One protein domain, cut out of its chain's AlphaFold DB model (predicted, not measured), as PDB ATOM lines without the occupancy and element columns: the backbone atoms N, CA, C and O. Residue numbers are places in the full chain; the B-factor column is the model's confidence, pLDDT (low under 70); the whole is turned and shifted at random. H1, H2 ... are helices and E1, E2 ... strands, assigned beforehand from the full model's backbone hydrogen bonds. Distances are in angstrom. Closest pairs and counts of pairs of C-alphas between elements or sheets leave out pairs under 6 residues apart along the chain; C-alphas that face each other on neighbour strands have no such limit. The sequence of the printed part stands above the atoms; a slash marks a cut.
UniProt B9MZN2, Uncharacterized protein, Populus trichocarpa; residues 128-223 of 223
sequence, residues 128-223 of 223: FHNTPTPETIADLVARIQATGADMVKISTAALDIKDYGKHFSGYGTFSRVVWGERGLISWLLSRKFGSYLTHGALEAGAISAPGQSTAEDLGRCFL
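Overview. This is residues 128 to 223 of the 223 residues of an uncharacterized protein of Populus trichocarpa (UniProt B9MZN2). Parallel strands E1 and E2 make the middle, H1 packing on E1 toward one end, H2 and H3 on E2, H4 beyond H3 at the other end. The printed part has 96 residues, with four named helices and two strands, H1 E1 H2 E2 H3 H4, class mixed. It is compact, radius of gyration of the C-alphas 13.1 A, spanning 36 by 27 by 22 A.

Arrangement. H1, residues 134 to 146, touches H2, residues 161 to 168, with residues 134 to 137 alone; closest C-alphas Pro 134 and Lys 166, 4.8 A. E1, residues 151 to 157, and E2, residues 174 to 179, are parallel, N 154 and O 175 being 2.9 A apart. E1, H2, E2 form a strand-helix-strand unit, parallel neighbours joined through a helix, its crossover right-handed. H2 touches H3, residues 181 to 189, at a steep tilt of 43 degrees; closest C-alphas Ile 161 and Arg 182, 4.7 A. H3 only just touches H4, residues 215 to 221, with 3 pairs of C-alphas within 8 A; closest Leu 188 and Leu 218, 6.3 A. Every O i to N i+4 pair is within hydrogen-bond range in H1 and H4, but 0 of 4 in H2 and 2 of 5 in H3, where i+3 pairs give 4 of 5 and 3 of 6.

Along the chain. H1 begins at C-alpha 134 (147.309, 133.584, 94.045) and measures 18.3 A, E1 20.2 A, E2 16.0 A; H4 ends at C-alpha 221 (152.466, 145.903, 70.512).

Size, cuts and confidence. The printed part has no cut; H3 to H4 is a long link of 25 residues; residues 221 to 223 have pLDDT under 70.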
ATOM      1  N   PHE A 128     135.720 143.727  90.616       90.81
ATOM      2  CA  PHE A 128     135.890 145.166  90.396       90.81
ATOM      3  C   PHE A 128     136.685 145.888  91.495       90.81
ATOM      4  O   PHE A 128     136.995 147.066  91.338       90.81
ATOM      5  N   HIS A 129     137.008 145.216  92.603       93.62
ATOM      6  CA  HIS A 129     137.536 145.863  93.807       93.62
ATOM      7  C   HIS A 129     139.041 145.674  93.967       93.62
ATOM      8  O   HIS A 129     139.756 146.613  94.310       93.62
ATOM      9  N   ASN A 130     139.533 144.456  93.752       95.69
ATOM     10  CA  ASN A 130     140.937 144.125  93.947       95.69
ATOM     11  C   ASN A 130     141.352 142.894  93.138       95.69
ATOM     12  O   ASN A 130     140.538 142.246  92.481       95.69
ATOM     13  N   THR A 131     142.635 142.551  93.242       97.00
ATOM     14  CA  THR A 131     143.162 141.258  92.812       97.00
ATOM     15  C   THR A 131     143.433 140.375  94.038       97.00
ATOM     16  O   THR A 131     144.336 140.711  94.820       97.00
ATOM     17  N   PRO A 132     142.674 139.268  94.216       96.56
ATOM     18  CA  PRO A 132     142.844 138.327  95.326       96.56
ATOM     19  C   PRO A 132     144.227 137.670  95.363       96.56
ATOM     20  O   PRO A 132     145.053 137.875  94.473       96.56
ATOM     21  N   THR A 133     144.495 136.872  96.396       96.44
ATOM     22  CA  THR A 133     145.766 136.143  96.493       96.44
ATOM     23  C   THR A 133     145.884 135.081  95.387       96.44
ATOM     24  O   THR A 133     144.861 134.648  94.842       96.44
ATOM     25  N   PRO A 134     147.109 134.642  95.036       95.25
ATOM     26  CA  PRO A 134     147.309 133.584  94.045       95.25
ATOM     27  C   PRO A 134     146.552 132.288  94.365       95.25
ATOM     28  O   PRO A 134     146.086 131.619  93.443       95.25
ATOM     29  N   GLU A 135     146.399 131.957  95.650       95.81
ATOM     30  CA  GLU A 135     145.658 130.788  96.137       95.81
ATOM     31  C   GLU A 135     144.161 130.949  95.861       95.81
ATOM     32  O   GLU A 135     143.558 130.086  95.235       95.81
ATOM     33  N   THR A 136     143.576 132.102  96.209       96.25
ATOM     34  CA  THR A 136     142.165 132.389  95.901       96.25
ATOM     35  C   THR A 136     141.898 132.388  94.394       96.25
ATOM     36  O   THR A 136     140.850 131.921  93.948       96.25
ATOM     37  N   ILE A 137     142.838 132.890  93.586       95.56
ATOM     38  CA  ILE A 137     142.731 132.830  92.122       95.56
ATOM     39  C   ILE A 137     142.828 131.381  91.629       95.56
ATOM     40  O   ILE A 137     142.071 131.003  90.738       95.56
ATOM     41  N   ALA A 138     143.710 130.558  92.201       94.94
ATOM     42  CA  ALA A 138     143.825 129.145  91.843       94.94
ATOM     43  C   ALA A 138     142.536 128.369  92.163       94.94
ATOM     44  O   ALA A 138     142.058 127.610  91.319       94.94
ATOM     45  N   ASP A 139     141.929 128.623  93.324       96.19
ATOM     46  CA  ASP A 139     140.641 128.035  93.709       96.19
ATOM     47  C   ASP A 139     139.517 128.470  92.761       96.19
ATOM     48  O   ASP A 139     138.682 127.660  92.351       96.19
ATOM     49  N   LEU A 140     139.510 129.745  92.355       96.38
ATOM     50  CA  LEU A 140     138.568 130.261  91.365       96.38
ATOM     51  C   LEU A 140     138.758 129.587  89.999       96.38
ATOM     52  O   LEU A 140     137.775 129.200  89.372       96.38
ATOM     53  N   VAL A 141     140.004 129.392  89.554       95.69
ATOM     54  CA  VAL A 141     140.311 128.642  88.327       95.69
ATOM     55  C   VAL A 141     139.760 127.219  88.420       95.69
ATOM     56  O   VAL A 141     139.059 126.794  87.503       95.69
ATOM     57  N   ALA A 142     140.016 126.509  89.522       95.94
ATOM     58  CA  ALA A 142     139.546 125.139  89.715       95.94
ATOM     59  C   ALA A 142     138.012 125.046  89.696       95.94
ATOM     60  O   ALA A 142     137.451 124.175  89.029       95.94
ATOM     61  N   ARG A 143     137.326 125.987  90.357       96.81
ATOM     62  CA  ARG A 143     135.862 126.107  90.310       96.81
ATOM     63  C   ARG A 143     135.352 126.295  88.890       96.81
ATOM     64  O   ARG A 143     134.457 125.571  88.480       96.81
ATOM     65  N   ILE A 144     135.927 127.233  88.137       96.75
ATOM     66  CA  ILE A 144     135.512 127.486  86.753       96.75
ATOM     67  C   ILE A 144     135.746 126.240  85.891       96.75
ATOM     68  O   ILE A 144     134.878 125.862  85.113       96.75
ATOM     69  N   GLN A 145     136.872 125.550  86.049       95.62
ATOM     70  CA  GLN A 145     137.154 124.317  85.310       95.62
ATOM     71  C   GLN A 145     136.163 123.195  85.623       95.62
ATOM     72  O   GLN A 145     135.734 122.491  84.709       95.62
ATOM     73  N   ALA A 146     135.748 123.059  86.884       95.75
ATOM     74  CA  ALA A 146     134.774 122.055  87.307       95.75
ATOM     75  C   ALA A 146     133.390 122.224  86.647       95.75
ATOM     76  O   ALA A 146     132.621 121.269  86.599       95.75
ATOM     77  N   THR A 147     133.087 123.398  86.084       94.75
ATOM     78  CA  THR A 147     131.844 123.653  85.327       94.75
ATOM     79  C   THR A 147     131.844 123.026  83.927       94.75
ATOM     80  O   THR A 147     130.811 123.020  83.261       94.75
ATOM     81  N   GLY A 148     132.991 122.523  83.454       93.00
ATOM     82  CA  GLY A 148     133.166 122.058  82.074       93.00
ATOM     83  C   GLY A 148     133.461 123.179  81.069       93.00
ATOM     84  O   GLY A 148     133.284 122.982  79.867       93.00
ATOM     85  N   ALA A 149     133.901 124.349  81.544       93.94
ATOM     86  CA  ALA A 149     134.306 125.475  80.705       93.94
ATOM     87  C   ALA A 149     135.405 125.085  79.698       93.94
ATOM     88  O   ALA A 149     136.411 124.478  80.067       93.94
ATOM     89  N   ASP A 150     135.281 125.520  78.439       93.56
ATOM     90  CA  ASP A 150     136.361 125.366  77.450       93.56
ATOM     91  C   ASP A 150     137.471 126.407  77.648       93.56
ATOM     92  O   ASP A 150     138.602 126.232  77.180       93.56
ATOM     93  N   MET A 151     137.142 127.520  78.309       93.12
ATOM     94  CA  MET A 151     138.065 128.598  78.633       93.12
ATOM     95  C   MET A 151     137.681 129.268  79.949       93.12
ATOM     96  O   MET A 151     136.526 129.623  80.172       93.12
ATOM     97  N   VAL A 152     138.686 129.508  80.785       95.00
ATOM     98  CA  VAL A 152     138.547 130.226  82.052       95.00
ATOM     99  C   VAL A 152     138.829 131.708  81.817       95.00
ATOM    100  O   VAL A 152     139.922 132.064  81.365       95.00
ATOM    101  N   LYS A 153     137.887 132.589  82.158       94.31
ATOM    102  CA  LYS A 153     138.077 134.042  82.088       94.31
ATOM    103  C   LYS A 153     138.027 134.664  83.478       94.31
ATOM    104  O   LYS A 153     137.039 134.551  84.188       94.31
ATOM    105  N   ILE A 154     139.097 135.349  83.863       93.50
ATOM    106  CA  ILE A 154     139.184 136.048  85.148       93.50
ATOM    107  C   ILE A 154     139.605 137.484  84.872       93.50
ATOM    108  O   ILE A 154     140.621 137.721  84.212       93.50
ATOM    109  N   SER A 155     138.808 138.427  85.369       93.25
ATOM    110  CA  SER A 155     139.146 139.849  85.341       93.25
ATOM    111  C   SER A 155     139.117 140.426  86.747       93.25
ATOM    112  O   SER A 155     138.134 140.245  87.461       93.25
ATOM    113  N   THR A 156     140.165 141.131  87.154       95.19
ATOM    114  CA  THR A 156     140.246 141.760  88.482       95.19
ATOM    115  C   THR A 156     140.631 143.234  88.377       95.19
ATOM    116  O   THR A 156     141.004 143.698  87.305       95.19
ATOM    117  N   ALA A 157     140.586 143.989  89.475       94.88
ATOM    118  CA  ALA A 157     141.081 145.366  89.521       94.88
ATOM    119  C   ALA A 157     142.503 145.446  90.107       94.88
ATOM    120  O   ALA A 157     142.808 144.792  91.111       94.88
ATOM    121  N   ALA A 158     143.373 146.259  89.497       95.69
ATOM    122  CA  ALA A 158     144.724 146.505  90.000       95.69
ATOM    123  C   ALA A 158     144.719 147.557  91.115       95.69
ATOM    124  O   ALA A 158     144.335 148.710  90.898       95.69
ATOM    125  N   LEU A 159     145.266 147.187  92.270       95.94
ATOM    126  CA  LEU A 159     145.705 148.117  93.310       95.94
ATOM    127  C   LEU A 159     147.223 148.353  93.234       95.94
ATOM    128  O   LEU A 159     147.697 149.434  93.577       95.94
ATOM    129  N   ASP A 160     147.974 147.381  92.711       95.44
ATOM    130  CA  ASP A 160     149.423 147.430  92.485       95.44
ATOM    131  C   ASP A 160     149.762 146.849  91.097       95.44
ATOM    132  O   ASP A 160     149.083 145.953  90.600       95.44
ATOM    133  N   ILE A 161     150.830 147.331  90.452       92.81
ATOM    134  CA  ILE A 161     151.285 146.822  89.145       92.81
ATOM    135  C   ILE A 161     151.650 145.325  89.178       92.81
ATOM    136  O   ILE A 161     151.534 144.621  88.175       92.81
ATOM    137  N   LYS A 162     152.054 144.807  90.345       94.12
ATOM    138  CA  LYS A 162     152.386 143.392  90.571       94.12
ATOM    139  C   LYS A 162     151.159 142.481  90.583       94.12
ATOM    140  O   LYS A 162     151.323 141.264  90.510       94.12
ATOM    141  N   ASP A 163     149.946 143.029  90.663       95.19
ATOM    142  CA  ASP A 163     148.714 142.240  90.760       95.19
ATOM    143  C   ASP A 163     148.517 141.301  89.566       95.19
ATOM    144  O   ASP A 163     147.995 140.197  89.721       95.19
ATOM    145  N   TYR A 164     149.016 141.672  88.385       92.88
ATOM    146  CA  TYR A 164     148.945 140.787  87.228       92.88
ATOM    147  C   TYR A 164     149.678 139.455  87.452       92.88
ATOM    148  O   TYR A 164     149.158 138.405  87.081       92.88
ATOM    149  N   GLY A 165     150.810 139.464  88.163       92.88
ATOM    150  CA  GLY A 165     151.576 138.252  88.462       92.88
ATOM    151  C   GLY A 165     150.829 137.244  89.341       92.88
ATOM    152  O   GLY A 165     151.090 136.045  89.263       92.88
ATOM    153  N   LYS A 166     149.841 137.698  90.124       93.81
ATOM    154  CA  LYS A 166     149.004 136.819  90.960       93.81
ATOM    155  C   LYS A 166     148.124 135.886  90.127       93.81
ATOM    156  O   LYS A 166     147.685 134.855  90.623       93.81
ATOM    157  N   HIS A 167     147.905 136.220  88.856       90.25
ATOM    158  CA  HIS A 167     147.106 135.415  87.945       90.25
ATOM    159  C   HIS A 167     147.867 134.245  87.345       90.25
ATOM    160  O   HIS A 167     147.270 133.551  86.545       90.25
ATOM    161  N   PHE A 168     149.152 134.016  87.624       88.25
ATOM    162  CA  PHE A 168     149.947 133.014  86.896       88.25
ATOM    163  C   PHE A 168     149.800 131.569  87.409       88.25
ATOM    164  O   PHE A 168     150.498 130.680  86.933       88.25
ATOM    165  N   SER A 169     148.866 131.305  88.324       82.75
ATOM    166  CA  SER A 169     148.546 129.955  88.806       82.75
ATOM    167  C   SER A 169     147.610 129.188  87.852       82.75
ATOM    168  O   SER A 169     146.868 129.785  87.074       82.75
ATOM    169  N   GLY A 170     147.631 127.850  87.903       79.81
ATOM    170  CA  GLY A 170     146.728 126.969  87.143       79.81
ATOM    171  C   GLY A 170     147.129 126.686  85.684       79.81
ATOM    172  O   GLY A 170     147.983 127.356  85.110       79.81
ATOM    173  N   TYR A 171     146.481 125.686  85.076       79.75
ATOM    174  CA  TYR A 171     146.722 125.216  83.699       79.75
ATOM    175  C   TYR A 171     145.436 125.233  82.875       79.75
ATOM    176  O   TYR A 171     144.370 125.026  83.440       79.75
ATOM    177  N   GLY A 172     145.516 125.442  81.558       85.38
ATOM    178  CA  GLY A 172     144.349 125.450  80.669       85.38
ATOM    179  C   GLY A 172     144.332 126.618  79.684       85.38
ATOM    180  O   GLY A 172     145.333 127.307  79.488       85.38
ATOM    181  N   THR A 173     143.176 126.828  79.053       88.12
ATOM    182  CA  THR A 173     142.932 127.955  78.145       88.12
ATOM    183  C   THR A 173     142.386 129.131  78.946       88.12
ATOM    184  O   THR A 173     141.331 129.010  79.572       88.12
ATOM    185  N   PHE A 174     143.079 130.271  78.920       88.19
ATOM    186  CA  PHE A 174     142.769 131.400  79.798       88.19
ATOM    187  C   PHE A 174     142.468 132.701  79.058       88.19
ATOM    188  O   PHE A 174     143.047 132.981  78.017       88.19
ATOM    189  N   SER A 175     141.635 133.543  79.659       88.56
ATOM    190  CA  SER A 175     141.581 134.984  79.417       88.56
ATOM    191  C   SER A 175     141.808 135.694  80.750       88.56
ATOM    192  O   SER A 175     140.921 135.682  81.601       88.56
ATOM    193  N   ARG A 176     142.984 136.295  80.954       88.88
ATOM    194  CA  ARG A 176     143.366 136.929  82.231       88.88
ATOM    195  C   ARG A 176     143.659 138.400  82.028       88.88
ATOM    196  O   ARG A 176     144.582 138.742  81.291       88.88
ATOM    197  N   VAL A 177     142.893 139.251  82.695       89.19
ATOM    198  CA  VAL A 177     143.027 140.702  82.580       89.19
ATOM    199  C   VAL A 177     142.960 141.336  83.959       89.19
ATOM    200  O   VAL A 177     142.164 140.941  84.803       89.19
ATOM    201  N   VAL A 178     143.778 142.360  84.171       91.94
ATOM    202  CA  VAL A 178     143.697 143.226  85.340       91.94
ATOM    203  C   VAL A 178     143.382 144.640  84.872       91.94
ATOM    204  O   VAL A 178     144.073 145.215  84.032       91.94
ATOM    205  N   TRP A 179     142.301 145.191  85.397       91.00
ATOM    206  CA  TRP A 179     141.791 146.507  85.064       91.00
ATOM    207  C   TRP A 179     142.514 147.626  85.797       91.00
ATOM    208  O   TRP A 179     143.166 147.429  86.824       91.00
ATOM    209  N   GLY A 180     142.318 148.831  85.273       89.38
ATOM    210  CA  GLY A 180     142.924 150.055  85.768       89.38
ATOM    211  C   GLY A 180     144.287 150.317  85.135       89.38
ATOM    212  O   GLY A 180     144.890 149.450  84.509       89.38
ATOM    213  N   GLU A 181     144.779 151.539  85.312       89.00
ATOM    214  CA  GLU A 181     146.049 152.000  84.738       89.00
ATOM    215  C   GLU A 181     147.232 151.100  85.134       89.00
ATOM    216  O   GLU A 181     148.027 150.692  84.291       89.00
ATOM    217  N   ARG A 182     147.284 150.684  86.406       92.88
ATOM    218  CA  ARG A 182     148.301 149.757  86.937       92.88
ATOM    219  C   ARG A 182     148.218 148.355  86.320       92.88
ATOM    220  O   ARG A 182     149.194 147.615  86.361       92.88
ATOM    221  N   GLY A 183     147.072 147.998  85.745       91.06
ATOM    222  CA  GLY A 183     146.822 146.725  85.081       91.06
ATOM    223  C   GLY A 183     147.118 146.729  83.579       91.06
ATOM    224  O   GLY A 183     147.006 145.675  82.957       91.06
ATOM    225  N   LEU A 184     147.536 147.858  82.984       89.12
ATOM    226  CA  LEU A 184     147.775 147.995  81.536       89.12
ATOM    227  C   LEU A 184     148.672 146.880  80.967       89.12
ATOM    228  O   LEU A 184     148.407 146.341  79.892       89.12
ATOM    229  N   ILE A 185     149.691 146.470  81.730       89.00
ATOM    230  CA  ILE A 185     150.609 145.388  81.351       89.00
ATOM    231  C   ILE A 185     149.893 144.055  81.081       89.00
ATOM    232  O   ILE A 185     150.343 143.285  80.237       89.00
ATOM    233  N   SER A 186     148.763 143.798  81.746       89.19
ATOM    234  CA  SER A 186     147.972 142.583  81.541       89.19
ATOM    235  C   SER A 186     147.331 142.533  80.158       89.19
ATOM    236  O   SER A 186     147.265 141.466  79.561       89.19
ATOM    237  N   TRP A 187     146.930 143.678  79.604       86.31
ATOM    238  CA  TRP A 187     146.335 143.771  78.272       86.31
ATOM    239  C   TRP A 187     147.387 143.554  77.185       86.31
ATOM    240  O   TRP A 187     147.168 142.761  76.264       86.31
ATOM    241  N   LEU A 188     148.547 144.198  77.358       84.06
ATOM    242  CA  LEU A 188     149.678 144.186  76.428       84.06
ATOM    243  C   LEU A 188     150.431 142.855  76.415       84.06
ATOM    244  O   LEU A 188     150.779 142.353  75.355       84.06
ATOM    245  N   LEU A 189     150.699 142.265  77.582       83.50
ATOM    246  CA  LEU A 189     151.516 141.050  77.694       83.50
ATOM    247  C   LEU A 189     150.692 139.781  77.932       83.50
ATOM    248  O   LEU A 189     151.272 138.706  78.087       83.50
ATOM    249  N   SER A 190     149.360 139.883  77.893       81.69
ATOM    250  CA  SER A 190     148.399 138.771  77.983       81.69
ATOM    251  C   SER A 190     148.869 137.510  77.258       81.69
ATOM    252  O   SER A 190     148.968 136.439  77.861       81.69
ATOM    253  N   ARG A 191     149.215 137.633  75.972       79.00
ATOM    254  CA  ARG A 191     149.635 136.499  75.139       79.00
ATOM    255  C   ARG A 191     150.946 135.872  75.610       79.00
ATOM    256  O   ARG A 191     151.056 134.647  75.631       79.00
ATOM    257  N   LYS A 192     151.919 136.694  76.019       81.81
ATOM    258  CA  LYS A 192     153.227 136.242  76.524       81.81
ATOM    259  C   LYS A 192     153.074 135.392  77.787       81.81
ATOM    260  O   LYS A 192     153.815 134.432  77.961       81.81
ATOM    261  N   PHE A 193     152.102 135.722  78.635       81.44
ATOM    262  CA  PHE A 193     151.830 135.020  79.892       81.44
ATOM    263  C   PHE A 193     150.665 134.021  79.793       81.44
ATOM    264  O   PHE A 193     149.998 133.730  80.783       81.44
ATOM    265  N   GLY A 194     150.426 133.468  78.599       78.00
ATOM    266  CA  GLY A 194     149.555 132.302  78.420       78.00
ATOM    267  C   GLY A 194     148.063 132.602  78.265       78.00
ATOM    268  O   GLY A 194     147.273 131.665  78.172       78.00
ATOM    269  N   SER A 195     147.653 133.871  78.174       83.12
ATOM    270  CA  SER A 195     146.284 134.202  77.774       83.12
ATOM    271  C   SER A 195     146.056 133.780  76.318       83.12
ATOM    272  O   SER A 195     146.887 134.017  75.435       83.12
ATOM    273  N   TYR A 196     144.923 133.140  76.065       83.06
ATOM    274  CA  TYR A 196     144.441 132.758  74.744       83.06
ATOM    275  C   TYR A 196     143.907 133.969  73.977       83.06
ATOM    276  O   TYR A 196     144.117 134.073  72.773       83.06
ATOM    277  N   LEU A 197     143.251 134.897  74.680       78.06
ATOM    278  CA  LEU A 197     142.701 136.120  74.100       78.06
ATOM    279  C   LEU A 197     142.973 137.348  74.974       78.06
ATOM    280  O   LEU A 197     143.228 137.245  76.176       78.06
ATOM    281  N   THR A 198     142.904 138.511  74.336       77.19
ATOM    282  CA  THR A 198     142.870 139.838  74.956       77.19
ATOM    283  C   THR A 198     141.804 140.666  74.245       77.19
ATOM    284  O   THR A 198     141.455 140.367  73.101       77.19
ATOM    285  N   HIS A 199     141.251 141.675  74.916       76.88
ATOM    286  CA  HIS A 199     140.165 142.479  74.359       76.88
ATOM    287  C   HIS A 199     140.661 143.893  74.068       76.88
ATOM    288  O   HIS A 199     140.974 144.640  74.993       76.88
ATOM    289  N   GLY A 200     140.656 144.285  72.797       77.31
ATOM    290  CA  GLY A 200     140.882 145.667  72.378       77.31
ATOM    291  C   GLY A 200     139.569 146.367  72.051       77.31
ATOM    292  O   GLY A 200     138.683 145.764  71.445       77.31
ATOM    293  N   ALA A 201     139.433 147.635  72.430       77.25
ATOM    294  CA  ALA A 201     138.331 148.458  71.938       77.25
ATOM    295  C   ALA A 201     138.518 148.760  70.444       77.25
ATOM    296  O   ALA A 201     139.642 148.955  69.989       77.25
ATOM    297  N   LEU A 202     137.430 148.835  69.674       72.88
ATOM    298  CA  LEU A 202     137.522 149.168  68.244       72.88
ATOM    299  C   LEU A 202     138.079 150.578  68.009       72.88
ATOM    300  O   LEU A 202     138.770 150.816  67.027       72.88
ATOM    301  N   GLU A 203     137.790 151.497  68.925       76.56
ATOM    302  CA  GLU A 203     138.316 152.858  68.946       76.56
ATOM    303  C   GLU A 203     138.320 153.393  70.382       76.56
ATOM    304  O   GLU A 203     137.666 152.833  71.265       76.56
ATOM    305  N   ALA A 204     138.996 154.520  70.619       75.62
ATOM    306  CA  ALA A 204     139.071 155.148  71.940       75.62
ATOM    307  C   ALA A 204     137.688 155.486  72.543       75.62
ATOM    308  O   ALA A 204     137.509 155.456  73.757       75.62
ATOM    309  N   GLY A 205     136.689 155.774  71.701       76.62
ATOM    310  CA  GLY A 205     135.312 156.034  72.130       76.62
ATOM    311  C   GLY A 205     134.514 154.792  72.549       76.62
ATOM    312  O   GLY A 205     133.420 154.948  73.084       76.62
ATOM    313  N   ALA A 206     135.042 153.588  72.309       71.94
ATOM    314  CA  ALA A 206     134.387 152.298  72.546       71.94
ATOM    315  C   ALA A 206     135.057 151.487  73.673       71.94
ATOM    316  O   ALA A 206     134.933 150.263  73.739       71.94
ATOM    317  N   ILE A 207     135.803 152.164  74.546       78.25
ATOM    318  CA  ILE A 207     136.446 151.570  75.716       78.25
ATOM    319  C   ILE A 207     135.375 151.104  76.705       78.25
ATOM    320  O   ILE A 207     134.519 151.876  77.129       78.25
ATOM    321  N   SER A 208     135.439 149.825  77.067       75.31
ATOM    322  CA  SER A 208     134.431 149.140  77.886       75.31
ATOM    323  C   SER A 208     134.919 148.757  79.284       75.31
ATOM    324  O   SER A 208     134.117 148.336  80.114       75.31
ATOM    325  N   ALA A 209     136.223 148.886  79.546       81.06
ATOM    326  CA  ALA A 209     136.835 148.586  80.835       81.06
ATOM    327  C   ALA A 209     137.991 149.558  81.140       81.06
ATOM    328  O   ALA A 209     138.714 149.954  80.219       81.06
ATOM    329  N   PRO A 210     138.216 149.928  82.414       83.69
ATOM    330  CA  PRO A 210     139.339 150.778  82.799       83.69
ATOM    331  C   PRO A 210     140.689 150.178  82.386       83.69
ATOM    332  O   PRO A 210     140.982 149.024  82.699       83.69
ATOM    333  N   GLY A 211     141.526 150.974  81.719       83.25
ATOM    334  CA  GLY A 211     142.852 150.547  81.255       83.25
ATOM    335  C   GLY A 211     142.855 149.692  79.982       83.25
ATOM    336  O   GLY A 211     143.922 149.253  79.569       83.25
ATOM    337  N   GLN A 212     141.697 149.464  79.350       84.25
ATOM    338  CA  GLN A 212     141.624 148.790  78.053       84.25
ATOM    339  C   GLN A 212     142.340 149.621  76.971       84.25
ATOM    340  O   GLN A 212     142.206 150.840  76.929       84.25
ATOM    341  N   SER A 213     143.086 148.967  76.082       84.12
ATOM    342  CA  SER A 213     143.692 149.599  74.898       84.12
ATOM    343  C   SER A 213     142.828 149.379  73.656       84.12
ATOM    344  O   SER A 213     141.942 148.518  73.646       84.12
ATOM    345  N   THR A 214     143.070 150.137  72.586       82.38
ATOM    346  CA  THR A 214     142.407 149.854  71.308       82.38
ATOM    347  C   THR A 214     142.985 148.593  70.664       82.38
ATOM    348  O   THR A 214     144.123 148.208  70.928       82.38
ATOM    349  N   ALA A 215     142.208 147.921  69.815       79.06
ATOM    350  CA  ALA A 215     142.679 146.768  69.051       79.06
ATOM    351  C   ALA A 215     143.846 147.141  68.120       79.06
ATOM    352  O   ALA A 215     144.739 146.323  67.911       79.06
ATOM    353  N   GLU A 216     143.863 148.377  67.612       79.12
ATOM    354  CA  GLU A 216     144.972 148.915  66.823       79.12
ATOM    355  C   GLU A 216     146.253 149.034  67.659       79.12
ATOM    356  O   GLU A 216     147.294 148.517  67.254       79.12
ATOM    357  N   ASP A 217     146.178 149.652  68.844       82.81
ATOM    358  CA  ASP A 217     147.336 149.803  69.735       82.81
ATOM    359  C   ASP A 217     147.880 148.442  70.173       82.81
ATOM    360  O   ASP A 217     149.086 148.201  70.113       82.81
ATOM    361  N   LEU A 218     146.987 147.520  70.553       80.12
ATOM    362  CA  LEU A 218     147.360 146.147  70.886       80.12
ATOM    363  C   LEU A 218     148.055 145.466  69.702       80.12
ATOM    364  O   LEU A 218     149.117 144.877  69.880       80.12
ATOM    365  N   GLY A 219     147.499 145.586  68.492       71.81
ATOM    366  CA  GLY A 219     148.086 145.025  67.276       71.81
ATOM    367  C   GLY A 219     149.510 145.520  67.015       71.81
ATOM    368  O   GLY A 219     150.359 144.730  66.620       71.81
ATOM    369  N   ARG A 220     149.804 146.791  67.313       77.50
ATOM    370  CA  ARG A 220     151.157 147.362  67.195       77.50
ATOM    371  C   ARG A 220     152.128 146.843  68.257       77.50
ATOM    372  O   ARG A 220     153.325 146.807  68.000       77.50
ATOM    373  N   CYS A 221     151.640 146.451  69.433       69.00
ATOM    374  CA  CYS A 221     152.466 145.903  70.512       69.00
ATOM    375  C   CYS A 221     152.776 144.403  70.363       69.00
ATOM    376  O   CYS A 221     153.681 143.913  71.037       69.00
ATOM    377  N   PHE A 222     152.027 143.677  69.526       62.78
ATOM    378  CA  PHE A 222     152.209 142.239  69.283       62.78
ATOM    379  C   PHE A 222     153.041 141.910  68.025       62.78
ATOM    380  O   PHE A 222     153.155 140.729  67.693       62.78
ATOM    381  N   LEU A 223     153.604 142.922  67.350       41.50
ATOM    382  CA  LEU A 223     154.537 142.785  66.220       41.50
ATOM    383  C   LEU A 223     155.998 142.704  66.683       41.50
ATOM    384  O   LEU A 223     156.380 143.493  67.577       41.50
TER     385      LEU A 223